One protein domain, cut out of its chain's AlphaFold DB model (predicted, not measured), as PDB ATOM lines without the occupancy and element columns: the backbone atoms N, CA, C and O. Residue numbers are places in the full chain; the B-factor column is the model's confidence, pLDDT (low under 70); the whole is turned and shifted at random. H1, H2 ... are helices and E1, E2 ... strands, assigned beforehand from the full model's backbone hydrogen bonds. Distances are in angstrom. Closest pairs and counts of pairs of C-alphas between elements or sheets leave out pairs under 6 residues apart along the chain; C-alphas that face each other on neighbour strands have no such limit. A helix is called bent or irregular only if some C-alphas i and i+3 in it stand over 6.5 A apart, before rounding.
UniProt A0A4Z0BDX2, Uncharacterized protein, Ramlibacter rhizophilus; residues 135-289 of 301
ATOM      1  N   PRO A 135      31.404  59.372  -2.285       93.44
ATOM      2  CA  PRO A 135      30.012  58.990  -2.521       93.44
ATOM      3  C   PRO A 135      29.721  58.656  -3.992       93.44
ATOM      4  O   PRO A 135      28.971  57.716  -4.252       93.44
ATOM      5  N   ASP A 136      30.359  59.327  -4.954       94.81
ATOM      6  CA  ASP A 136      30.118  59.067  -6.379       94.81
ATOM      7  C   ASP A 136      30.679  57.710  -6.807       94.81
ATOM      8  O   ASP A 136      30.035  56.970  -7.555       94.81
ATOM      9  N   THR A 137      31.858  57.332  -6.297       94.44
ATOM     10  CA  THR A 137      32.388  55.978  -6.520       94.44
ATOM     11  C   THR A 137      31.453  54.932  -5.928       94.44
ATOM     12  O   THR A 137      31.135  53.950  -6.596       94.44
ATOM     13  N   ARG A 138      30.964  55.155  -4.704       91.94
ATOM     14  CA  ARG A 138      29.985  54.262  -4.077       91.94
ATOM     15  C   ARG A 138      28.737  54.113  -4.948       91.94
ATOM     16  O   ARG A 138      28.346  52.988  -5.236       91.94
ATOM     17  N   GLN A 139      28.167  55.213  -5.434       92.88
ATOM     18  CA  GLN A 139      26.985  55.176  -6.295       92.88
ATOM     19  C   GLN A 139      27.241  54.414  -7.607       92.88
ATOM     20  O   GLN A 139      26.372  53.688  -8.089       92.88
ATOM     21  N   ARG A 140      28.436  54.541  -8.198       92.69
ATOM     22  CA  ARG A 140      28.823  53.757  -9.384       92.69
ATOM     23  C   ARG A 140      28.879  52.264  -9.077       92.69
ATOM     24  O   ARG A 140      28.357  51.477  -9.858       92.69
ATOM     25  N   ILE A 141      29.473  51.888  -7.944       91.31
ATOM     26  CA  ILE A 141      29.539  50.496  -7.488       91.31
ATOM     27  C   ILE A 141      28.123  49.941  -7.256       91.31
ATOM     28  O   ILE A 141      27.819  48.848  -7.726       91.31
ATOM     29  N   GLU A 142      27.239  50.712  -6.614       88.19
ATOM     30  CA  GLU A 142      25.825  50.356  -6.395       88.19
ATOM     31  C   GLU A 142      25.095  50.091  -7.713       88.19
ATOM     32  O   GLU A 142      24.429  49.067  -7.864       88.19
ATOM     33  N   ARG A 143      25.265  50.976  -8.700       89.31
ATOM     34  CA  ARG A 143      24.646  50.824 -10.025       89.31
ATOM     35  C   ARG A 143      25.209  49.642 -10.809       89.31
ATOM     36  O   ARG A 143      24.468  48.998 -11.543       89.31
ATOM     37  N   ALA A 144      26.500  49.354 -10.669       86.62
ATOM     38  CA  ALA A 144      27.142  48.243 -11.364       86.62
ATOM     39  C   ALA A 144      26.821  46.881 -10.724       86.62
ATOM     40  O   ALA A 144      26.802  45.868 -11.420       86.62
ATOM     41  N   GLY A 145      26.535  46.856  -9.416       85.19
ATOM     42  CA  GLY A 145      26.294  45.649  -8.623       85.19
ATOM     43  C   GLY A 145      25.377  44.618  -9.294       85.19
ATOM     44  O   GLY A 145      25.826  43.492  -9.494       85.19
ATOM     45  N   PRO A 146      24.146  44.965  -9.717       86.00
ATOM     46  CA  PRO A 146      23.231  44.020 -10.363       86.00
ATOM     47  C   PRO A 146      23.784  43.375 -11.642       86.00
ATOM     48  O   PRO A 146      23.557  42.192 -11.879       86.00
ATOM     49  N   HIS A 147      24.543  44.127 -12.443       81.81
ATOM     50  CA  HIS A 147      25.140  43.629 -13.688       81.81
ATOM     51  C   HIS A 147      26.320  42.688 -13.434       81.81
ATOM     52  O   HIS A 147      26.607  41.799 -14.231       81.81
ATOM     53  N   LEU A 148      26.991  42.872 -12.301       80.00
ATOM     54  CA  LEU A 148      28.173  42.112 -11.918       80.00
ATOM     55  C   LEU A 148      27.856  40.977 -10.949       80.00
ATOM     56  O   LEU A 148      28.705  40.118 -10.728       80.00
ATOM     57  N   ALA A 149      26.652  40.966 -10.372       77.94
ATOM     58  CA  ALA A 149      26.265  40.061  -9.302       77.94
ATOM     59  C   ALA A 149      26.533  38.602  -9.676       77.94
ATOM     60  O   ALA A 149      27.072  37.864  -8.863       77.94
ATOM     61  N   HIS A 150      26.253  38.201 -10.919       77.88
ATOM     62  CA  HIS A 150      26.504  36.834 -11.375       77.88
ATOM     63  C   HIS A 150      28.004  36.487 -11.444       77.88
ATOM     64  O   HIS A 150      28.432  35.460 -10.914       77.88
ATOM     65  N   ALA A 151      28.822  37.352 -12.049       78.19
ATOM     66  CA  ALA A 151      30.266  37.133 -12.182       78.19
ATOM     67  C   ALA A 151      30.997  37.212 -10.827       78.19
ATOM     68  O   ALA A 151      31.962  36.492 -10.572       78.19
ATOM     69  N   LEU A 152      30.520  38.071  -9.926       77.69
ATOM     70  CA  LEU A 152      31.063  38.207  -8.577       77.69
ATOM     71  C   LEU A 152      30.609  37.061  -7.661       77.69
ATOM     72  O   LEU A 152      31.418  36.557  -6.884       77.69
ATOM     73  N   ALA A 153      29.353  36.610  -7.770       74.94
ATOM     74  CA  ALA A 153      28.824  35.495  -6.981       74.94
ATOM     75  C   ALA A 153      29.449  34.151  -7.367       74.94
ATOM     76  O   ALA A 153      29.690  33.322  -6.495       74.94
ATOM     77  N   SER A 154      29.759  33.953  -8.651       83.44
ATOM     78  CA  SER A 154      30.461  32.758  -9.140       83.44
ATOM     79  C   SER A 154      31.944  32.724  -8.763       83.44
ATOM     80  O   SER A 154      32.621  31.745  -9.058       83.44
ATOM     81  N   GLY A 155      32.475  33.777  -8.129       84.44
ATOM     82  CA  GLY A 155      33.900  33.853  -7.825       84.44
ATOM     83  C   GLY A 155      34.764  34.009  -9.078       84.44
ATOM     84  O   GLY A 155      35.976  33.813  -9.005       84.44
ATOM     85  N   GLN A 156      34.189  34.439 -10.203       87.81
ATOM     86  CA  GLN A 156      34.906  34.614 -11.467       87.81
ATOM     87  C   GLN A 156      35.340  36.054 -11.738       87.81
ATOM     88  O   GLN A 156      36.089  36.275 -12.682       87.81
ATOM     89  N   ALA A 157      34.923  37.025 -10.918       89.38
ATOM     90  CA  ALA A 157      35.346  38.415 -11.073       89.38
ATOM     91  C   ALA A 157      35.744  39.109  -9.760       89.38
ATOM     92  O   ALA A 157      35.290  38.729  -8.676       89.38
ATOM     93  N   CYS A 158      36.576  40.146  -9.830       92.00
ATOM     94  CA  CYS A 158      36.750  41.098  -8.731       92.00
ATOM     95  C   CYS A 158      36.976  42.521  -9.248       92.00
ATOM     96  O   CYS A 158      37.552  42.726 -10.313       92.00
ATOM     97  N   LEU A 159      36.556  43.513  -8.465       93.88
ATOM     98  CA  LEU A 159      36.889  44.917  -8.703       93.88
ATOM     99  C   LEU A 159      38.377  45.177  -8.427       93.88
ATOM    100  O   LEU A 159      38.936  44.645  -7.467       93.88
ATOM    101  N   THR A 160      39.004  46.028  -9.235       95.00
ATOM    102  CA  THR A 160      40.410  46.436  -9.087       95.00
ATOM    103  C   THR A 160      40.574  47.952  -9.286       95.00
ATOM    104  O   THR A 160      39.599  48.706  -9.297       95.00
ATOM    105  N   GLY A 161      41.818  48.423  -9.372       95.12
ATOM    106  CA  GLY A 161      42.136  49.775  -9.814       95.12
ATOM    107  C   GLY A 161      41.595  50.871  -8.895       95.12
ATOM    108  O   GLY A 161      41.840  50.873  -7.686       95.12
ATOM    109  N   GLY A 162      40.901  51.848  -9.485       95.62
ATOM    110  CA  GLY A 162      40.379  53.011  -8.759       95.62
ATOM    111  C   GLY A 162      39.358  52.653  -7.677       95.62
ATOM    112  O   GLY A 162      39.371  53.255  -6.605       95.62
ATOM    113  N   ALA A 163      38.514  51.646  -7.916       95.88
ATOM    114  CA  ALA A 163      37.461  51.245  -6.980       95.88
ATOM    115  C   ALA A 163      38.029  50.760  -5.635       95.88
ATOM    116  O   ALA A 163      37.506  51.104  -4.575       95.88
ATOM    117  N   VAL A 164      39.143  50.023  -5.671       96.88
ATOM    118  CA  VAL A 164      39.858  49.580  -4.466       96.88
ATOM    119  C   VAL A 164      40.410  50.783  -3.701       96.88
ATOM    120  O   VAL A 164      40.204  50.887  -2.497       96.88
ATOM    121  N   LEU A 165      41.053  51.736  -4.382       97.44
ATOM    122  CA  LEU A 165      41.559  52.955  -3.734       97.44
ATOM    123  C   LEU A 165      40.434  53.753  -3.069       97.44
ATOM    124  O   LEU A 165      40.605  54.263  -1.959       97.44
ATOM    125  N   ALA A 166      39.273  53.823  -3.717       96.06
ATOM    126  CA  ALA A 166      38.112  54.514  -3.187       96.06
ATOM    127  C   ALA A 166      37.516  53.809  -1.960       96.06
ATOM    128  O   ALA A 166      37.161  54.474  -0.989       96.06
ATOM    129  N   ALA A 167      37.480  52.472  -1.945       95.12
ATOM    130  CA  ALA A 167      37.037  51.691  -0.786       95.12
ATOM    131  C   ALA A 167      37.893  51.947   0.471       95.12
ATOM    132  O   ALA A 167      37.412  51.804   1.598       95.12
ATOM    133  N   PHE A 168      39.148  52.361   0.279       95.69
ATOM    134  CA  PHE A 168      40.069  52.771   1.339       95.69
ATOM    135  C   PHE A 168      40.099  54.288   1.593       95.69
ATOM    136  O   PHE A 168      40.819  54.745   2.477       95.69
ATOM    137  N   GLY A 169      39.327  55.084   0.851       94.69
ATOM    138  CA  GLY A 169      39.337  56.541   0.984       94.69
ATOM    139  C   GLY A 169      40.620  57.216   0.502       94.69
ATOM    140  O   GLY A 169      40.945  58.296   0.982       94.69
ATOM    141  N   LEU A 170      41.365  56.583  -0.409       95.25
ATOM    142  CA  LEU A 170      42.647  57.092  -0.906       95.25
ATOM    143  C   LEU A 170      42.492  57.987  -2.131       95.25
ATOM    144  O   LEU A 170      43.158  59.011  -2.236       95.25
ATOM    145  N   ARG A 171      41.631  57.592  -3.071       95.00
ATOM    146  CA  ARG A 171      41.354  58.352  -4.290       95.00
ATOM    147  C   ARG A 171      40.003  57.960  -4.868       95.00
ATOM    148  O   ARG A 171      39.655  56.783  -4.866       95.00
ATOM    149  N   GLU A 172      39.288  58.935  -5.414       95.31
ATOM    150  CA  GLU A 172      38.039  58.690  -6.126       95.31
ATOM    151  C   GLU A 172      38.270  57.898  -7.425       95.31
ATOM    152  O   GLU A 172      39.214  58.157  -8.186       95.31
ATOM    153  N   ALA A 173      37.394  56.926  -7.682       95.38
ATOM    154  CA  ALA A 173      37.395  56.152  -8.912       95.38
ATOM    155  C   ALA A 173      36.603  56.891 -10.000       95.38
ATOM    156  O   ALA A 173      35.449  57.274  -9.803       95.38
ATOM    157  N   ARG A 174      37.222  57.077 -11.170       94.44
ATOM    158  CA  ARG A 174      36.564  57.686 -12.340       94.44
ATOM    159  C   ARG A 174      35.839  56.650 -13.198       94.44
ATOM    160  O   ARG A 174      34.935  56.995 -13.955       94.44
ATOM    161  N   ASP A 175      36.233  55.402 -13.034       92.88
ATOM    162  CA  ASP A 175      35.867  54.199 -13.757       92.88
ATOM    163  C   ASP A 175      35.873  53.003 -12.790       92.88
ATOM    164  O   ASP A 175      36.346  53.099 -11.652       92.88
ATOM    165  N   LEU A 176      35.276  51.892 -13.220       91.44
ATOM    166  CA  LEU A 176      35.311  50.626 -12.498       91.44
ATOM    167  C   LEU A 176      36.073  49.615 -13.348       91.44
ATOM    168  O   LEU A 176      35.629  49.273 -14.443       91.44
ATOM    169  N   ASP A 177      37.194  49.144 -12.816       90.69
ATOM    170  CA  ASP A 177      38.039  48.139 -13.451       90.69
ATOM    171  C   ASP A 177      37.733  46.760 -12.859       90.69
ATOM    172  O   ASP A 177      37.506  46.630 -11.649       90.69
ATOM    173  N   PHE A 178      37.787  45.716 -13.688       88.38
ATOM    174  CA  PHE A 178      37.484  44.342 -13.284       88.38
ATOM    175  C   PHE A 178      38.577  43.371 -13.704       88.38
ATOM    176  O   PHE A 178      39.077  43.423 -14.823       88.38
ATOM    177  N   LEU A 179      38.870  42.424 -12.820       87.81
ATOM    178  CA  LEU A 179      39.538  41.175 -13.154       87.81
ATOM    179  C   LEU A 179      38.487  40.101 -13.394       87.81
ATOM    180  O   LEU A 179      37.566  39.988 -12.587       87.81
ATOM    181  N   ILE A 180      38.622  39.325 -14.471       86.81
ATOM    182  CA  ILE A 180      37.682  38.255 -14.829       86.81
ATOM    183  C   ILE A 180      38.458  37.012 -15.251       86.81
ATOM    184  O   ILE A 180      39.335  37.079 -16.114       86.81
ATOM    185  N   ALA A 181      38.134  35.875 -14.641       85.06
ATOM    186  CA  ALA A 181      38.712  34.589 -15.000       85.06
ATOM    187  C   ALA A 181      38.310  34.165 -16.424       85.06
ATOM    188  O   ALA A 181      37.187  34.387 -16.871       85.06
ATOM    189  N   GLY A 182      39.232  33.504 -17.129       78.44
ATOM    190  CA  GLY A 182      38.940  32.831 -18.399       78.44
ATOM    191  C   GLY A 182      38.654  33.750 -19.588       78.44
ATOM    192  O   GLY A 182      38.186  33.265 -20.613       78.44
ATOM    193  N   GLY A 183      38.898  35.060 -19.471       68.62
ATOM    194  CA  GLY A 183      38.679  36.010 -20.568       68.62
ATOM    195  C   GLY A 183      37.219  36.120 -21.019       68.62
ATOM    196  O   GLY A 183      36.953  36.693 -22.076       68.62
ATOM    197  N   ALA A 184      36.274  35.578 -20.241       66.25
ATOM    198  CA  ALA A 184      34.856  35.758 -20.496       66.25
ATOM    199  C   ALA A 184      34.567  37.263 -20.465       66.25
ATOM    200  O   ALA A 184      34.856  37.941 -19.478       66.25
ATOM    201  N   GLY A 185      34.055  37.804 -21.572       64.69
ATOM    202  CA  GLY A 185      33.666  39.210 -21.622       64.69
ATOM    203  C   GLY A 185      32.666  39.526 -20.509       64.69
ATOM    204  O   GLY A 185      31.866  38.672 -20.120       64.69
ATOM    205  N   VAL A 186      32.693  40.755 -19.993       64.12
ATOM    206  CA  VAL A 186      31.664  41.200 -19.047       64.12
ATOM    207  C   VAL A 186      30.303  41.139 -19.752       64.12
ATOM    208  O   VAL A 186      30.160  41.700 -20.849       64.12
ATOM    209  N   PRO A 187      29.281  40.520 -19.139       59.69
ATOM    210  CA  PRO A 187      27.914  40.611 -19.630       59.69
ATOM    211  C   PRO A 187      27.501  42.089 -19.740       59.69
ATOM    212  O   PRO A 187      27.447  42.794 -18.737       59.69
ATOM    213  N   GLY A 188      27.241  42.572 -20.959       64.38
ATOM    214  CA  GLY A 188      26.895  43.981 -21.210       64.38
ATOM    215  C   GLY A 188      27.889  44.769 -22.068       64.38
ATOM    216  O   GLY A 188      27.668  45.953 -22.298       64.38
ATOM    217  N   GLY A 189      28.944  44.133 -22.590       56.03
ATOM    218  CA  GLY A 189      29.732  44.697 -23.693       56.03
ATOM    219  C   GLY A 189      30.786  45.728 -23.293       56.03
ATOM    220  O   GLY A 189      31.230  46.498 -24.143       56.03
ATOM    221  N   THR A 190      31.231  45.755 -22.034       58.00
ATOM    222  CA  THR A 190      32.449  46.508 -21.709       58.00
ATOM    223  C   THR A 190      33.637  45.810 -22.359       58.00
ATOM    224  O   THR A 190      33.820  44.602 -22.188       58.00
ATOM    225  N   ALA A 191      34.424  46.569 -23.122       58.03
ATOM    226  CA  ALA A 191      35.626  46.060 -23.765       58.03
ATOM    227  C   ALA A 191      36.554  45.400 -22.723       58.03
ATOM    228  O   ALA A 191      36.624  45.883 -21.588       58.03
ATOM    229  N   PRO A 192      37.248  44.304 -23.080       59.31
ATOM    230  CA  PRO A 192      38.262  43.720 -22.209       59.31
ATOM    231  C   PRO A 192      39.308  44.775 -21.831       59.31
ATOM    232  O   PRO A 192      39.535  45.725 -22.587       59.31
ATOM    233  N   LEU A 193      39.951  44.604 -20.669       62.66
ATOM    234  CA  LEU A 193      41.040  45.488 -20.257       62.66
ATOM    235  C   LEU A 193      42.092  45.585 -21.378       62.66
ATOM    236  O   LEU A 193      42.354  44.585 -22.059       62.66
ATOM    237  N   PRO A 194      42.714  46.760 -21.578       62.81
ATOM    238  CA  PRO A 194      43.787  46.903 -22.550       62.81
ATOM    239  C   PRO A 194      44.875  45.841 -22.310       62.81
ATOM    240  O   PRO A 194      45.222  45.592 -21.153       62.81
ATOM    241  N   PRO A 195      45.488  45.258 -23.359       63.78
ATOM    242  CA  PRO A 195      46.529  44.233 -23.210       63.78
ATOM    243  C   PRO A 195      47.679  44.627 -22.267       63.78
ATOM    244  O   PRO A 195      48.241  43.783 -21.577       63.78
ATOM    245  N   ALA A 196      47.996  45.924 -22.187       63.56
ATOM    246  CA  ALA A 196      49.012  46.459 -21.283       63.56
ATOM    247  C   ALA A 196      48.674  46.277 -19.792       63.56
ATOM    248  O   ALA A 196      49.578  46.176 -18.967       63.56
ATOM    249  N   GLU A 197      47.390  46.232 -19.429       65.94
ATOM    250  CA  GLU A 197      46.982  45.938 -18.056       65.94
ATOM    251  C   GLU A 197      47.104  44.445 -17.757       65.94
ATOM    252  O   GLU A 197      47.586  44.095 -16.684       65.94
ATOM    253  N   ASN A 198      46.796  43.581 -18.731       70.19
ATOM    254  CA  ASN A 198      46.999  42.131 -18.625       70.19
ATOM    255  C   ASN A 198      48.477  41.769 -18.398       70.19
ATOM    256  O   ASN A 198      48.786  40.969 -17.515       70.19
ATOM    257  N   ALA A 199      49.389  42.447 -19.102       78.12
ATOM    258  CA  ALA A 199      50.830  42.232 -18.973       78.12
ATOM    259  C   ALA A 199      51.367  42.490 -17.550       78.12
ATOM    260  O   ALA A 199      52.303  41.826 -17.111       78.12
ATOM    261  N   ALA A 200      50.776  43.432 -16.800       82.69
ATOM    262  CA  ALA A 200      51.202  43.710 -15.427       82.69
ATOM    263  C   ALA A 200      50.864  42.558 -14.463       82.69
ATOM    264  O   ALA A 200      51.606  42.325 -13.509       82.69
ATOM    265  N   TYR A 201      49.770  41.831 -14.712       82.31
ATOM    266  CA  TYR A 201      49.411  40.643 -13.934       82.31
ATOM    267  C   TYR A 201      50.333  39.468 -14.271       82.31
ATOM    268  O   TYR A 201      50.862  38.825 -13.368       82.31
ATOM    269  N   GLU A 202      50.611  39.247 -15.558       83.25
ATOM    270  CA  GLU A 202      51.544  38.209 -16.015       83.25
ATOM    271  C   GLU A 202      52.956  38.416 -15.455       83.25
ATOM    272  O   GLU A 202      53.590  37.473 -14.987       83.25
ATOM    273  N   ALA A 203      53.429  39.664 -15.410       87.44
ATOM    274  CA  ALA A 203      54.737  40.008 -14.861       87.44
ATOM    275  C   ALA A 203      54.858  39.789 -13.338       87.44
ATOM    276  O   ALA A 203      55.973  39.758 -12.815       87.44
ATOM    277  N   LEU A 204      53.748  39.597 -12.615       86.69
ATOM    278  CA  LEU A 204      53.775  39.152 -11.217       86.69
ATOM    279  C   LEU A 204      53.942  37.636 -11.068       86.69
ATOM    280  O   LEU A 204      54.130  37.176  -9.941       86.69
ATOM    281  N   GLY A 205      53.853  36.872 -12.162       88.88
ATOM    282  CA  GLY A 205      53.850  35.412 -12.136       88.88
ATOM    283  C   GLY A 205      52.605  34.823 -11.468       88.88
ATOM    284  O   GLY A 205      52.666  33.703 -10.979       88.88
ATOM    285  N   ILE A 206      51.509  35.589 -11.396       85.81
ATOM    286  CA  ILE A 206      50.240  35.159 -10.799       85.81
ATOM    287  C   ILE A 206      49.142  35.346 -11.840       85.81
ATOM    288  O   ILE A 206      48.929  36.443 -12.359       85.81
ATOM    289  N   THR A 207      48.422  34.273 -12.135       87.94
ATOM    290  CA  THR A 207      47.281  34.299 -13.045       87.94
ATOM    291  C   THR A 207      46.086  35.018 -12.416       87.94
ATOM    292  O   THR A 207      45.940  35.101 -11.195       87.94
ATOM    293  N   VAL A 208      45.168  35.516 -13.252       88.00
ATOM    294  CA  VAL A 208      43.896  36.079 -12.762       88.00
ATOM    295  C   VAL A 208      43.120  35.046 -11.945       88.00
ATOM    296  O   VAL A 208      42.596  35.399 -10.897       88.00
ATOM    297  N   GLY A 209      43.097  33.778 -12.368       89.06
ATOM    298  CA  GLY A 209      42.465  32.697 -11.605       89.06
ATOM    299  C   GLY A 209      43.028  32.587 -10.189       89.06
ATOM    300  O   GLY A 209      42.280  32.717  -9.228       89.06
ATOM    301  N   GLU A 210      44.353  32.490 -10.050       90.25
ATOM    302  CA  GLU A 210      45.014  32.411  -8.739       90.25
ATOM    303  C   GLU A 210      44.742  33.640  -7.860       90.25
ATOM    304  O   GLU A 210      44.504  33.498  -6.662       90.25
ATOM    305  N   MET A 211      44.720  34.850  -8.435       90.44
ATOM    306  CA  MET A 211      44.353  36.063  -7.687       90.44
ATOM    307  C   MET A 211      42.906  36.042  -7.190       90.44
ATOM    308  O   MET A 211      42.607  36.611  -6.141       90.44
ATOM    309  N   LEU A 212      41.993  35.443  -7.953       90.25
ATOM    310  CA  LEU A 212      40.590  35.342  -7.572       90.25
ATOM    311  C   LEU A 212      40.360  34.214  -6.554       90.25
ATOM    312  O   LEU A 212      39.537  34.385  -5.650       90.25
ATOM    313  N   ASP A 213      41.088  33.107  -6.679       91.75
ATOM    314  CA  ASP A 213      40.945  31.917  -5.839       91.75
ATOM    315  C   ASP A 213      41.638  32.061  -4.478       91.75
ATOM    316  O   ASP A 213      41.170  31.487  -3.494       91.75
ATOM    317  N   ASP A 214      42.708  32.860  -4.377       93.12
ATOM    318  CA  ASP A 214      43.378  33.136  -3.104       93.12
ATOM    319  C   ASP A 214      42.625  34.220  -2.297       93.12
ATOM    320  O   ASP A 214      42.676  35.417  -2.623       93.12
ATOM    321  N   PRO A 215      41.961  33.863  -1.175       91.31
ATOM    322  CA  PRO A 215      41.248  34.830  -0.347       91.31
ATOM    323  C   PRO A 215      42.183  35.844   0.335       91.31
ATOM    324  O   PRO A 215      41.704  36.847   0.860       91.31
ATOM    325  N   ALA A 216      43.502  35.629   0.352       91.75
ATOM    326  CA  ALA A 216      44.457  36.625   0.827       91.75
ATOM    327  C   ALA A 216      44.649  37.789  -0.160       91.75
ATOM    328  O   ALA A 216      45.054  38.868   0.275       91.75
ATOM    329  N   GLN A 217      44.328  37.597  -1.446       94.25
ATOM    330  CA  GLN A 217      44.451  38.614  -2.499       94.25
ATOM    331  C   GLN A 217      43.180  39.441  -2.687       94.25
ATOM    332  O   GLN A 217      43.150  40.335  -3.530       94.25
ATOM    333  N   SER A 218      42.116  39.174  -1.928       95.00
ATOM    334  CA  SER A 218      40.845  39.878  -2.071       95.00
ATOM    335  C   SER A 218      40.189  40.193  -0.729       95.00
ATOM    336  O   SER A 218      40.573  39.706   0.334       95.00
ATOM    337  N   PHE A 219      39.204  41.080  -0.771       94.56
ATOM    338  CA  PHE A 219      38.314  41.384   0.337       94.56
ATOM    339  C   PHE A 219      36.908  41.654  -0.191       94.56
ATOM    340  O   PHE A 219      36.696  41.786  -1.395       94.56
ATOM    341  N   TRP A 220      35.934  41.719   0.711       90.88
ATOM    342  CA  TRP A 220      34.548  42.004   0.355       90.88
ATOM    343  C   TRP A 220      34.162  43.383   0.857       90.88
ATOM    344  O   TRP A 220      34.390  43.718   2.018       90.88
ATOM    345  N   CYS A 221      33.568  44.174  -0.025       88.94
ATOM    346  CA  CYS A 221      33.071  45.504   0.270       88.94
ATOM    347  C   CYS A 221      31.801  45.714  -0.543       88.94
ATOM    348  O   CYS A 221      31.769  45.404  -1.732       88.94
ATOM    349  N   PHE A 222      30.741  46.190   0.113       84.25
ATOM    350  CA  PHE A 222      29.452  46.420  -0.534       84.25
ATOM    351  C   PHE A 222      28.863  45.173  -1.229       84.25
ATOM    352  O   PHE A 222      28.274  45.250  -2.300       84.25
ATOM    353  N   GLY A 223      29.081  43.987  -0.654       84.94
ATOM    354  CA  GLY A 223      28.642  42.723  -1.259       84.94
ATOM    355  C   GLY A 223      29.411  42.315  -2.522       84.94
ATOM    356  O   GLY A 223      29.070  41.308  -3.134       84.94
ATOM    357  N   LEU A 224      30.466  43.045  -2.899       89.00
ATOM    358  CA  LEU A 224      31.298  42.756  -4.062       89.00
ATOM    359  C   LEU A 224      32.715  42.374  -3.630       89.00
ATOM    360  O   LEU A 224      33.264  42.921  -2.669       89.00
ATOM    361  N   ARG A 225      33.327  41.449  -4.371       92.12
ATOM    362  CA  ARG A 225      34.736  41.092  -4.193       92.12
ATOM    363  C   ARG A 225      35.623  42.165  -4.820       92.12
ATOM    364  O   ARG A 225      35.455  42.515  -5.988       92.12
ATOM    365  N   MET A 226      36.586  42.657  -4.054       95.00
ATOM    366  CA  MET A 226      37.579  43.648  -4.454       95.00
ATOM    367  C   MET A 226      38.983  43.084  -4.241       95.00
ATOM    368  O   MET A 226      39.204  42.293  -3.325       95.00
ATOM    369  N   LEU A 227      39.939  43.494  -5.067       96.06
ATOM    370  CA  LEU A 227      41.337  43.109  -4.915       96.06
ATOM    371  C   LEU A 227      41.942  43.752  -3.658       96.06
ATOM    372  O   LEU A 227      41.738  44.939  -3.415       96.06
ATOM    373  N   ALA A 228      42.706  42.997  -2.872       96.44
ATOM    374  CA  ALA A 228      43.385  43.502  -1.686       96.44
ATOM    375  C   ALA A 228      44.329  44.661  -2.034       96.44
ATOM    376  O   ALA A 228      44.965  44.690  -3.092       96.44
ATOM    377  N   LEU A 229      44.436  45.625  -1.118       97.00
ATOM    378  CA  LEU A 229      45.206  46.846  -1.344       97.00
ATOM    379  C   LEU A 229      46.696  46.548  -1.556       97.00
ATOM    380  O   LEU A 229      47.341  47.157  -2.410       97.00
ATOM    381  N   SER A 230      47.233  45.582  -0.808       96.25
ATOM    382  CA  SER A 230      48.605  45.098  -0.971       96.25
ATOM    383  C   SER A 230      48.848  44.447  -2.338       96.25
ATOM    384  O   SER A 230      49.886  44.690  -2.957       96.25
ATOM    385  N   THR A 231      47.889  43.684  -2.861       95.50
ATOM    386  CA  THR A 231      47.961  43.102  -4.210       95.50
ATOM    387  C   THR A 231      47.903  44.186  -5.284       95.50
ATOM    388  O   THR A 231      48.732  44.190  -6.195       95.50
ATOM    389  N   LEU A 232      47.006  45.169  -5.139       96.31
ATOM    390  CA  LEU A 232      46.939  46.317  -6.044       96.31
ATOM    391  C   LEU A 232      48.260  47.101  -6.080       96.31
ATOM    392  O   LEU A 232      48.687  47.527  -7.153       96.31
ATOM    393  N   ALA A 233      48.929  47.270  -4.934       96.50
ATOM    394  CA  ALA A 233      50.242  47.911  -4.882       96.50
ATOM    395  C   ALA A 233      51.273  47.171  -5.744       96.50
ATOM    396  O   ALA A 233      51.979  47.800  -6.527       96.50
ATOM    397  N   ARG A 234      51.327  45.837  -5.656       94.94
ATOM    398  CA  ARG A 234      52.255  45.019  -6.454       94.94
ATOM    399  C   ARG A 234      52.014  45.197  -7.954       94.94
ATOM    400  O   ARG A 234      52.961  45.425  -8.697       94.94
ATOM    401  N   ILE A 235      50.752  45.178  -8.388       93.50
ATOM    402  CA  ILE A 235      50.384  45.396  -9.800       93.50
ATOM    403  C   ILE A 235      50.827  46.783 -10.269       93.50
ATOM    404  O   ILE A 235      51.442  46.930 -11.323       93.50
ATOM    405  N   LYS A 236      50.554  47.814  -9.465       94.69
ATOM    406  CA  LYS A 236      50.932  49.199  -9.770       94.69
ATOM    407  C   LYS A 236      52.445  49.403  -9.834       94.69
ATOM    408  O   LYS A 236      52.912  50.147 -10.690       94.69
ATOM    409  N   GLN A 237      53.207  48.736  -8.965       94.31
ATOM    410  CA  GLN A 237      54.673  48.769  -8.983       94.31
ATOM    411  C   GLN A 237      55.237  48.213 -10.288       94.31
ATOM    412  O   GLN A 237      56.132  48.820 -10.868       94.31
ATOM    413  N   VAL A 238      54.699  47.083 -10.749       93.69
ATOM    414  CA  VAL A 238      55.122  46.446 -12.000       93.69
ATOM    415  C   VAL A 238      54.708  47.278 -13.213       93.69
ATOM    416  O   VAL A 238      55.509  47.474 -14.121       93.69
ATOM    417  N   ARG A 239      53.481  47.818 -13.215       91.69
ATOM    418  CA  ARG A 239      52.976  48.649 -14.316       91.69
ATOM    419  C   ARG A 239      53.744  49.964 -14.463       91.69
ATOM    420  O   ARG A 239      54.016  50.386 -15.582       91.69
ATOM    421  N   GLY A 240      54.048  50.630 -13.349       90.06
ATOM    422  CA  GLY A 240      54.861  51.847 -13.331       90.06
ATOM    423  C   GLY A 240      54.256  53.043 -14.080       90.06
ATOM    424  O   GLY A 240      55.006  53.902 -14.547       90.06
ATOM    425  N   ALA A 241      52.926  53.133 -14.223       90.31
ATOM    426  CA  ALA A 241      52.312  54.288 -14.880       90.31
ATOM    427  C   ALA A 241      52.534  55.568 -14.043       90.31
ATOM    428  O   ALA A 241      52.593  55.483 -12.818       90.31
ATOM    429  N   PRO A 242      52.574  56.778 -14.636       89.62
ATOM    430  CA  PRO A 242      52.806  58.011 -13.872       89.62
ATOM    431  C   PRO A 242      51.851  58.202 -12.679       89.62
ATOM    432  O   PRO A 242      52.290  58.551 -11.587       89.62
ATOM    433  N   LYS A 243      50.560  57.876 -12.859       90.00
ATOM    434  CA  LYS A 243      49.540  57.915 -11.792       90.00
ATOM    435  C   LYS A 243      49.762  56.882 -10.680       90.00
ATOM    436  O   LYS A 243      49.251  57.042  -9.576       90.00
ATOM    437  N   ASP A 244      50.501  55.809 -10.959       94.19
ATOM    438  CA  ASP A 244      50.741  54.749  -9.984       94.19
ATOM    439  C   ASP A 244      51.671  55.215  -8.863       94.19
ATOM    440  O   ASP A 244      51.544  54.716  -7.755       94.19
ATOM    441  N   LEU A 245      52.544  56.202  -9.093       92.69
ATOM    442  CA  LEU A 245      53.417  56.723  -8.037       92.69
ATOM    443  C   LEU A 245      52.617  57.366  -6.894       92.69
ATOM    444  O   LEU A 245      52.859  57.073  -5.723       92.69
ATOM    445  N   GLU A 246      51.647  58.213  -7.243       91.69
ATOM    446  CA  GLU A 246      50.719  58.832  -6.290       91.69
ATOM    447  C   GLU A 246      49.917  57.775  -5.529       91.69
ATOM    448  O   GLU A 246      49.854  57.797  -4.296       91.69
ATOM    449  N   ASP A 247      49.361  56.813  -6.266       95.31
ATOM    450  CA  ASP A 247      48.571  55.730  -5.691       95.31
ATOM    451  C   ASP A 247      49.414  54.868  -4.735       95.31
ATOM    452  O   ASP A 247      48.957  54.532  -3.646       95.31
ATOM    453  N   LEU A 248      50.658  54.541  -5.099       95.56
ATOM    454  CA  LEU A 248      51.562  53.731  -4.279       95.56
ATOM    455  C   LEU A 248      51.912  54.414  -2.961       95.56
ATOM    456  O   LEU A 248      51.896  53.762  -1.920       95.56
ATOM    457  N   TRP A 249      52.156  55.724  -2.967       93.62
ATOM    458  CA  TRP A 249      52.393  56.469  -1.730       93.62
ATOM    459  C   TRP A 249      51.172  56.488  -0.811       93.62
ATOM    460  O   TRP A 249      51.311  56.314   0.404       93.62
ATOM    461  N   ALA A 250      49.973  56.653  -1.374       93.75
ATOM    462  CA  ALA A 250      48.737  56.590  -0.602       93.75
ATOM    463  C   ALA A 250      48.505  55.184  -0.020       93.75
ATOM    464  O   ALA A 250      48.188  55.054   1.165       93.75
ATOM    465  N   ILE A 251      48.730  54.135  -0.820       95.75
ATOM    466  CA  ILE A 251      48.620  52.740  -0.383       95.75
ATOM    467  C   ILE A 251      49.618  52.438   0.741       95.75
ATOM    468  O   ILE A 251      49.233  51.893   1.774       95.75
ATOM    469  N   GLU A 252      50.890  52.813   0.588       94.94
ATOM    470  CA  GLU A 252      51.919  52.583   1.607       94.94
ATOM    471  C   GLU A 252      51.588  53.283   2.929       94.94
ATOM    472  O   GLU A 252      51.812  52.726   4.005       94.94
ATOM    473  N   ALA A 253      51.057  54.508   2.874       92.44
ATOM    474  CA  ALA A 253      50.583  55.207   4.064       92.44
ATOM    475  C   ALA A 253      49.419  54.461   4.734       92.44
ATOM    476  O   ALA A 253      49.467  54.240   5.946       92.44
ATOM    477  N   ALA A 254      48.434  54.015   3.949       93.94
ATOM    478  CA  ALA A 254      47.272  53.278   4.437       93.94
ATOM    479  C   ALA A 254      47.662  51.951   5.107       93.94
ATOM    480  O   ALA A 254      47.253  51.682   6.237       93.94
ATOM    481  N   LEU A 255      48.507  51.149   4.449       93.81
ATOM    482  CA  LEU A 255      48.981  49.858   4.962       93.81
ATOM    483  C   LEU A 255      49.825  50.008   6.233       93.81
ATOM    484  O   LEU A 255      49.799  49.138   7.102       93.81
ATOM    485  N   ALA A 256      50.538  51.126   6.377       92.62
ATOM    486  CA  ALA A 256      51.275  51.461   7.591       92.62
ATOM    487  C   ALA A 256      50.399  52.077   8.702       92.62
ATOM    488  O   ALA A 256      50.929  52.482   9.736       92.62
ATOM    489  N   GLY A 257      49.081  52.202   8.498       89.62
ATOM    490  CA  GLY A 257      48.149  52.800   9.461       89.62
ATOM    491  C   GLY A 257      48.303  54.316   9.643       89.62
ATOM    492  O   GLY A 257      47.748  54.878  10.598       89.62
ATOM    493  N   ARG A 258      49.046  54.978   8.745       87.75
ATOM    494  CA  ARG A 258      49.246  56.433   8.734       87.75
ATOM    495  C   ARG A 258      48.018  57.134   8.158       87.75
ATOM    496  O   ARG A 258      47.259  56.543   7.394       87.75
ATOM    497  N   ASP A 259      47.821  58.395   8.533       81.00
ATOM    498  CA  ASP A 259      46.749  59.206   7.954       81.00
ATOM    499  C   ASP A 259      47.053  59.506   6.480       81.00
ATOM    500  O   ASP A 259      48.126  60.006   6.133       81.00
ATOM    501  N   THR A 260      46.111  59.162   5.609       78.50
ATOM    502  CA  THR A 260      46.214  59.294   4.153       78.50
ATOM    503  C   THR A 260      45.709  60.646   3.655       78.50
ATOM    504  O   THR A 260      46.053  61.038   2.543       78.50
ATOM    505  N   ARG A 261      44.971  61.410   4.479       70.31
ATOM    506  CA  ARG A 261      44.390  62.712   4.089       70.31
ATOM    507  C   ARG A 261      45.435  63.797   3.821       70.31
ATOM    508  O   ARG A 261      45.125  64.815   3.213       70.31
ATOM    509  N   VAL A 262      46.666  63.598   4.287       55.97
ATOM    510  CA  VAL A 262      47.666  64.668   4.408       55.97
ATOM    511  C   VAL A 262      48.526  64.849   3.144       55.97
ATOM    512  O   VAL A 262      49.216  65.854   3.018       55.97
ATOM    513  N   ASN A 263      48.503  63.929   2.171       57.53
ATOM    514  CA  ASN A 263      49.621  63.845   1.221       57.53
ATOM    515  C   ASN A 263      49.432  64.429  -0.184       57.53
ATOM    516  O   ASN A 263      50.447  64.615  -0.850       57.53
ATOM    517  N   HIS A 264      48.231  64.786  -0.650       58.19
ATOM    518  CA  HIS A 264      48.081  65.236  -2.049       58.19
ATOM    519  C   HIS A 264      48.927  66.478  -2.403       58.19
ATOM    520  O   HIS A 264      49.441  66.563  -3.516       58.19
ATOM    521  N   SER A 265      49.163  67.400  -1.460       58.00
ATOM    522  CA  SER A 265      50.021  68.573  -1.703       58.00
ATOM    523  C   SER A 265      51.522  68.246  -1.684       58.00
ATOM    524  O   SER A 265      52.302  68.833  -2.433       58.00
ATOM    525  N   LEU A 266      51.937  67.276  -0.865       58.72
ATOM    526  CA  LEU A 266      53.332  66.857  -0.712       58.72
ATOM    527  C   LEU A 266      53.822  66.070  -1.929       58.72
ATOM    528  O   LEU A 266      54.976  66.218  -2.332       58.72
ATOM    529  N   VAL A 267      52.937  65.288  -2.556       59.25
ATOM    530  CA  VAL A 267      53.273  64.552  -3.778       59.25
ATOM    531  C   VAL A 267      53.504  65.484  -4.956       59.25
ATOM    532  O   VAL A 267      54.533  65.369  -5.618       59.25
ATOM    533  N   ALA A 268      52.611  66.455  -5.161       59.56
ATOM    534  CA  ALA A 268      52.782  67.480  -6.188       59.56
ATOM    535  C   ALA A 268      54.110  68.244  -6.009       59.56
ATOM    536  O   ALA A 268      54.805  68.537  -6.979       59.56
ATOM    537  N   CYS A 269      54.508  68.487  -4.755       56.28
ATOM    538  CA  CYS A 269      55.761  69.157  -4.419       56.28
ATOM    539  C   CYS A 269      57.006  68.277  -4.690       56.28
ATOM    540  O   CYS A 269      58.013  68.761  -5.202       56.28
ATOM    541  N   LEU A 270      56.947  66.970  -4.404       60.34
ATOM    542  CA  LEU A 270      58.064  66.034  -4.618       60.34
ATOM    543  C   LEU A 270      58.211  65.568  -6.075       60.34
ATOM    544  O   LEU A 270      59.333  65.323  -6.524       60.34
ATOM    545  N   ALA A 271      57.109  65.470  -6.819       58.25
ATOM    546  CA  ALA A 271      57.121  65.192  -8.255       58.25
ATOM    547  C   ALA A 271      57.780  66.334  -9.055       58.25
ATOM    548  O   ALA A 271      58.348  66.092 -10.119       58.25
ATOM    549  N   GLY A 272      57.789  67.554  -8.503       58.62
ATOM    550  CA  GLY A 272      58.422  68.734  -9.092       58.62
ATOM    551  C   GLY A 272      59.949  68.838  -8.950       58.62
ATOM    552  O   GLY A 272      60.529  69.756  -9.524       58.62
ATOM    553  N   GLY A 273      60.646  67.944  -8.229       51.88
ATOM    554  CA  GLY A 273      62.098  68.109  -8.044       51.88
ATOM    555  C   GLY A 273      62.873  66.875  -7.583       51.88
ATOM    556  O   GLY A 273      62.705  66.445  -6.451       51.88
ATOM    557  N   GLN A 274      63.761  66.367  -8.459       53.31
ATOM    558  CA  GLN A 274      64.958  65.487  -8.330       53.31
ATOM    559  C   GLN A 274      65.084  64.374  -7.247       53.31
ATOM    560  O   GLN A 274      65.932  63.491  -7.387       53.31
ATOM    561  N   ARG A 275      64.255  64.308  -6.202       56.41
ATOM    562  CA  ARG A 275      64.304  63.317  -5.111       56.41
ATOM    563  C   ARG A 275      63.651  61.970  -5.463       56.41
ATOM    564  O   ARG A 275      63.841  60.999  -4.727       56.41
ATOM    565  N   LEU A 276      62.985  61.868  -6.618       56.91
ATOM    566  CA  LEU A 276      62.343  60.646  -7.130       56.91
ATOM    567  C   LEU A 276      63.319  59.455  -7.255       56.91
ATOM    568  O   LEU A 276      63.004  58.336  -6.854       56.91
ATOM    569  N   ARG A 277      64.551  59.693  -7.737       56.50
ATOM    570  CA  ARG A 277      65.560  58.631  -7.962       56.50
ATOM    571  C   ARG A 277      66.100  58.009  -6.668       56.50
ATOM    572  O   ARG A 277      66.553  56.866  -6.664       56.50
ATOM    573  N   GLY A 278      66.107  58.760  -5.568       61.47
ATOM    574  CA  GLY A 278      66.508  58.242  -4.254       61.47
ATOM    575  C   GLY A 278      65.413  57.402  -3.596       61.47
ATOM    576  O   GLY A 278      65.705  56.527  -2.783       61.47
ATOM    577  N   TRP A 279      64.153  57.654  -3.949       60.47
ATOM    578  CA  TRP A 279      63.018  56.913  -3.416       60.47
ATOM    579  C   TRP A 279      62.762  55.609  -4.174       60.47
ATOM    580  O   TRP A 279      62.643  54.582  -3.517       60.47
ATOM    581  N   LEU A 280      62.814  55.597  -5.513       57.53
ATOM    582  CA  LEU A 280      62.694  54.355  -6.303       57.53
ATOM    583  C   LEU A 280      63.700  53.278  -5.849       57.53
ATOM    584  O   LEU A 280      63.359  52.103  -5.757       57.53
ATOM    585  N   ARG A 281      64.913  53.689  -5.448       59.00
ATOM    586  CA  ARG A 281      65.921  52.795  -4.850       59.00
ATOM    587  C   ARG A 281      65.521  52.234  -3.478       59.00
ATOM    588  O   ARG A 281      65.852  51.095  -3.173       59.00
ATOM    589  N   ARG A 282      64.805  53.006  -2.653       57.12
ATOM    590  CA  ARG A 282      64.307  52.559  -1.339       57.12
ATOM    591  C   ARG A 282      63.043  51.710  -1.449       57.12
ATOM    592  O   ARG A 282      62.927  50.739  -0.712       57.12
ATOM    593  N   ALA A 283      62.150  52.026  -2.384       53.75
ATOM    594  CA  ALA A 283      60.991  51.200  -2.706       53.75
ATOM    595  C   ALA A 283      61.427  49.823  -3.242       53.75
ATOM    596  O   ALA A 283      60.945  48.802  -2.762       53.75
ATOM    597  N   GLY A 284      62.439  49.772  -4.120       52.88
ATOM    598  CA  GLY A 284      63.065  48.509  -4.539       52.88
ATOM    599  C   GLY A 284      63.685  47.710  -3.380       52.88
ATOM    600  O   GLY A 284      63.589  46.489  -3.353       52.88
ATOM    601  N   ALA A 285      64.248  48.384  -2.370       50.88
ATOM    602  CA  ALA A 285      64.783  47.742  -1.161       50.88
ATOM    603  C   ALA A 285      63.705  47.284  -0.151       50.88
ATOM    604  O   ALA A 285      64.003  46.525   0.768       50.88
ATOM    605  N   PHE A 286      62.457  47.741  -0.287       43.06
ATOM    606  CA  PHE A 286      61.328  47.254   0.511       43.06
ATOM    607  C   PHE A 286      60.788  45.922  -0.040       43.06
ATOM    608  O   PHE A 286      60.398  45.049   0.736       43.06
ATOM    609  N   VAL A 287      60.856  45.722  -1.362       42.19
ATOM    610  CA  VAL A 287      60.447  44.479  -2.049       42.19
ATOM    611  C   VAL A 287      61.260  43.272  -1.574       42.19
ATOM    612  O   VAL A 287      60.688  42.210  -1.334       42.19
ATOM    613  N   THR A 288      62.558  43.440  -1.316       44.69
ATOM    614  CA  THR A 288      63.397  42.358  -0.773       44.69
ATOM    615  C   THR A 288      63.062  41.980   0.673       44.69
ATOM    616  O   THR A 288      63.465  40.911   1.118       44.69
ATOM    617  N   ARG A 289      62.308  42.804   1.419       41.94
ATOM    618  CA  ARG A 289      61.930  42.516   2.817       41.94
ATOM    619  C   ARG A 289      60.525  41.955   3.007       41.94
ATOM    620  O   ARG A 289      60.267  41.396   4.065       41.94
TER     621      ARG A 289
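This is residues 135 to 289 of the 301 residues of an uncharacterized protein of Ramlibacter rhizophilus (UniProt A0A4Z0BDX2). Two short strand pairs, E1 with E2 and E3 with E4, meet at E1 and E4 in a small cluster; the kinked H1 runs along one side of it, and H2, H4 and H5 stand round it. H6 folds back along H5 as a helical hairpin on the side away from H1, and beyond H6 the last helices, H7 and H8, form a loosely attached arm, with H8 passing at a distance from H5 and H6. The printed part has 155 residues with eight named helices and four named strands, in the order H1 E1 H2 E2 H3 H4 E3 E4 H5 H6 H7 H8; each sheet has two antiparallel strands, and the class is mostly helix. The whole is compact, with a radius of gyration of the C-alphas of 16.0 A and spans of 47 by 35 by 26 A.

H1, residues 135 to 153, begins with C-alpha 135 at (30.012, 58.990, -2.521) and measures 23.9 A; it has a kink of 77 degrees near residue 147 and is irregular, with C-alphas 147 and 150 7.3 A apart. E1 is residues 157 to 160, H2 residues 162 to 167 and E2 residues 177 to 180. H3, residues 195 to 202, and H4, residues 208 to 213, follow. E3, residues 218 to 221, and E4, residues 224 to 227, form a hairpin. H5, residues 229 to 239, measures 15.2 A and begins with C-alpha 229 at (45.206, 46.846, -1.344). H6, residues 242 to 255, measures 20.9 A; it is neither bent nor irregular, but only just: C-alphas 242 and 245 are 6.0 A apart. H7 is residues 264 to 271. H8, residues 276 to 289, measures 20.7 A and ends with C-alpha 289 at (61.930, 42.516, 2.817).

H5 is the hub, touching three helices. It touches H6 at a shallow tilt of 26 degrees, opposite ways, closest at the C-alphas of Lys 236 and Asp 244, 5.6 A. It touches H3 at a steep tilt of 61 degrees, closest at the C-alphas of Ala 200 and Arg 239, 5.4 A. H5 and H2 only just touch, with 3 pairs of C-alphas within 8 A, the closest those of Val 164 and Leu 229, 6.8 A. E1 and E2 are antiparallel, with N 158 and O 179 within hydrogen-bond range at 2.9 A. E3 and E4 are antiparallel, with N 219 and O 226 within range at 2.8 A. The closest C-alphas of E1 and E4 are those of Leu 159 and Met 226, 4.5 A. Those of H1 and E4 are Leu 152 and Arg 225, 6.4 A. H1 only just touches H2, with 3 pairs of C-alphas within 8 A and its residues 137 to 141 alone, about perpendicular at 77 degrees; the closest C-alphas are those of Thr 137 and Ala 166, 6.8 A. The closest C-alphas of H4 and E2 are those of Val 208 and Leu 179, 6.7 A. H7 is close to H6 but not clearly touching, closest at the C-alphas of Glu 246 and Val 267, 6.7 A. H8 is apart from H5 and H6. Every O i to N i+4 pair is within hydrogen-bond range in H2, H4 and H5; the counts are 11 of 15 in H1, 2 of 4 in H3, 9 of 10 in H6, 3 of 4 in H7 and 6 of 10 in H8.

The two C-alphas farthest apart are those of His 150 and Gln 274, 48.1 A. The printed part has no cut. The link from E2 to H3 is long, 14 residues, 181 to 194, with no named element. The mean pLDDT of the printed part is 81.0; residues 183 to 197 and 262 to 289 are under 70.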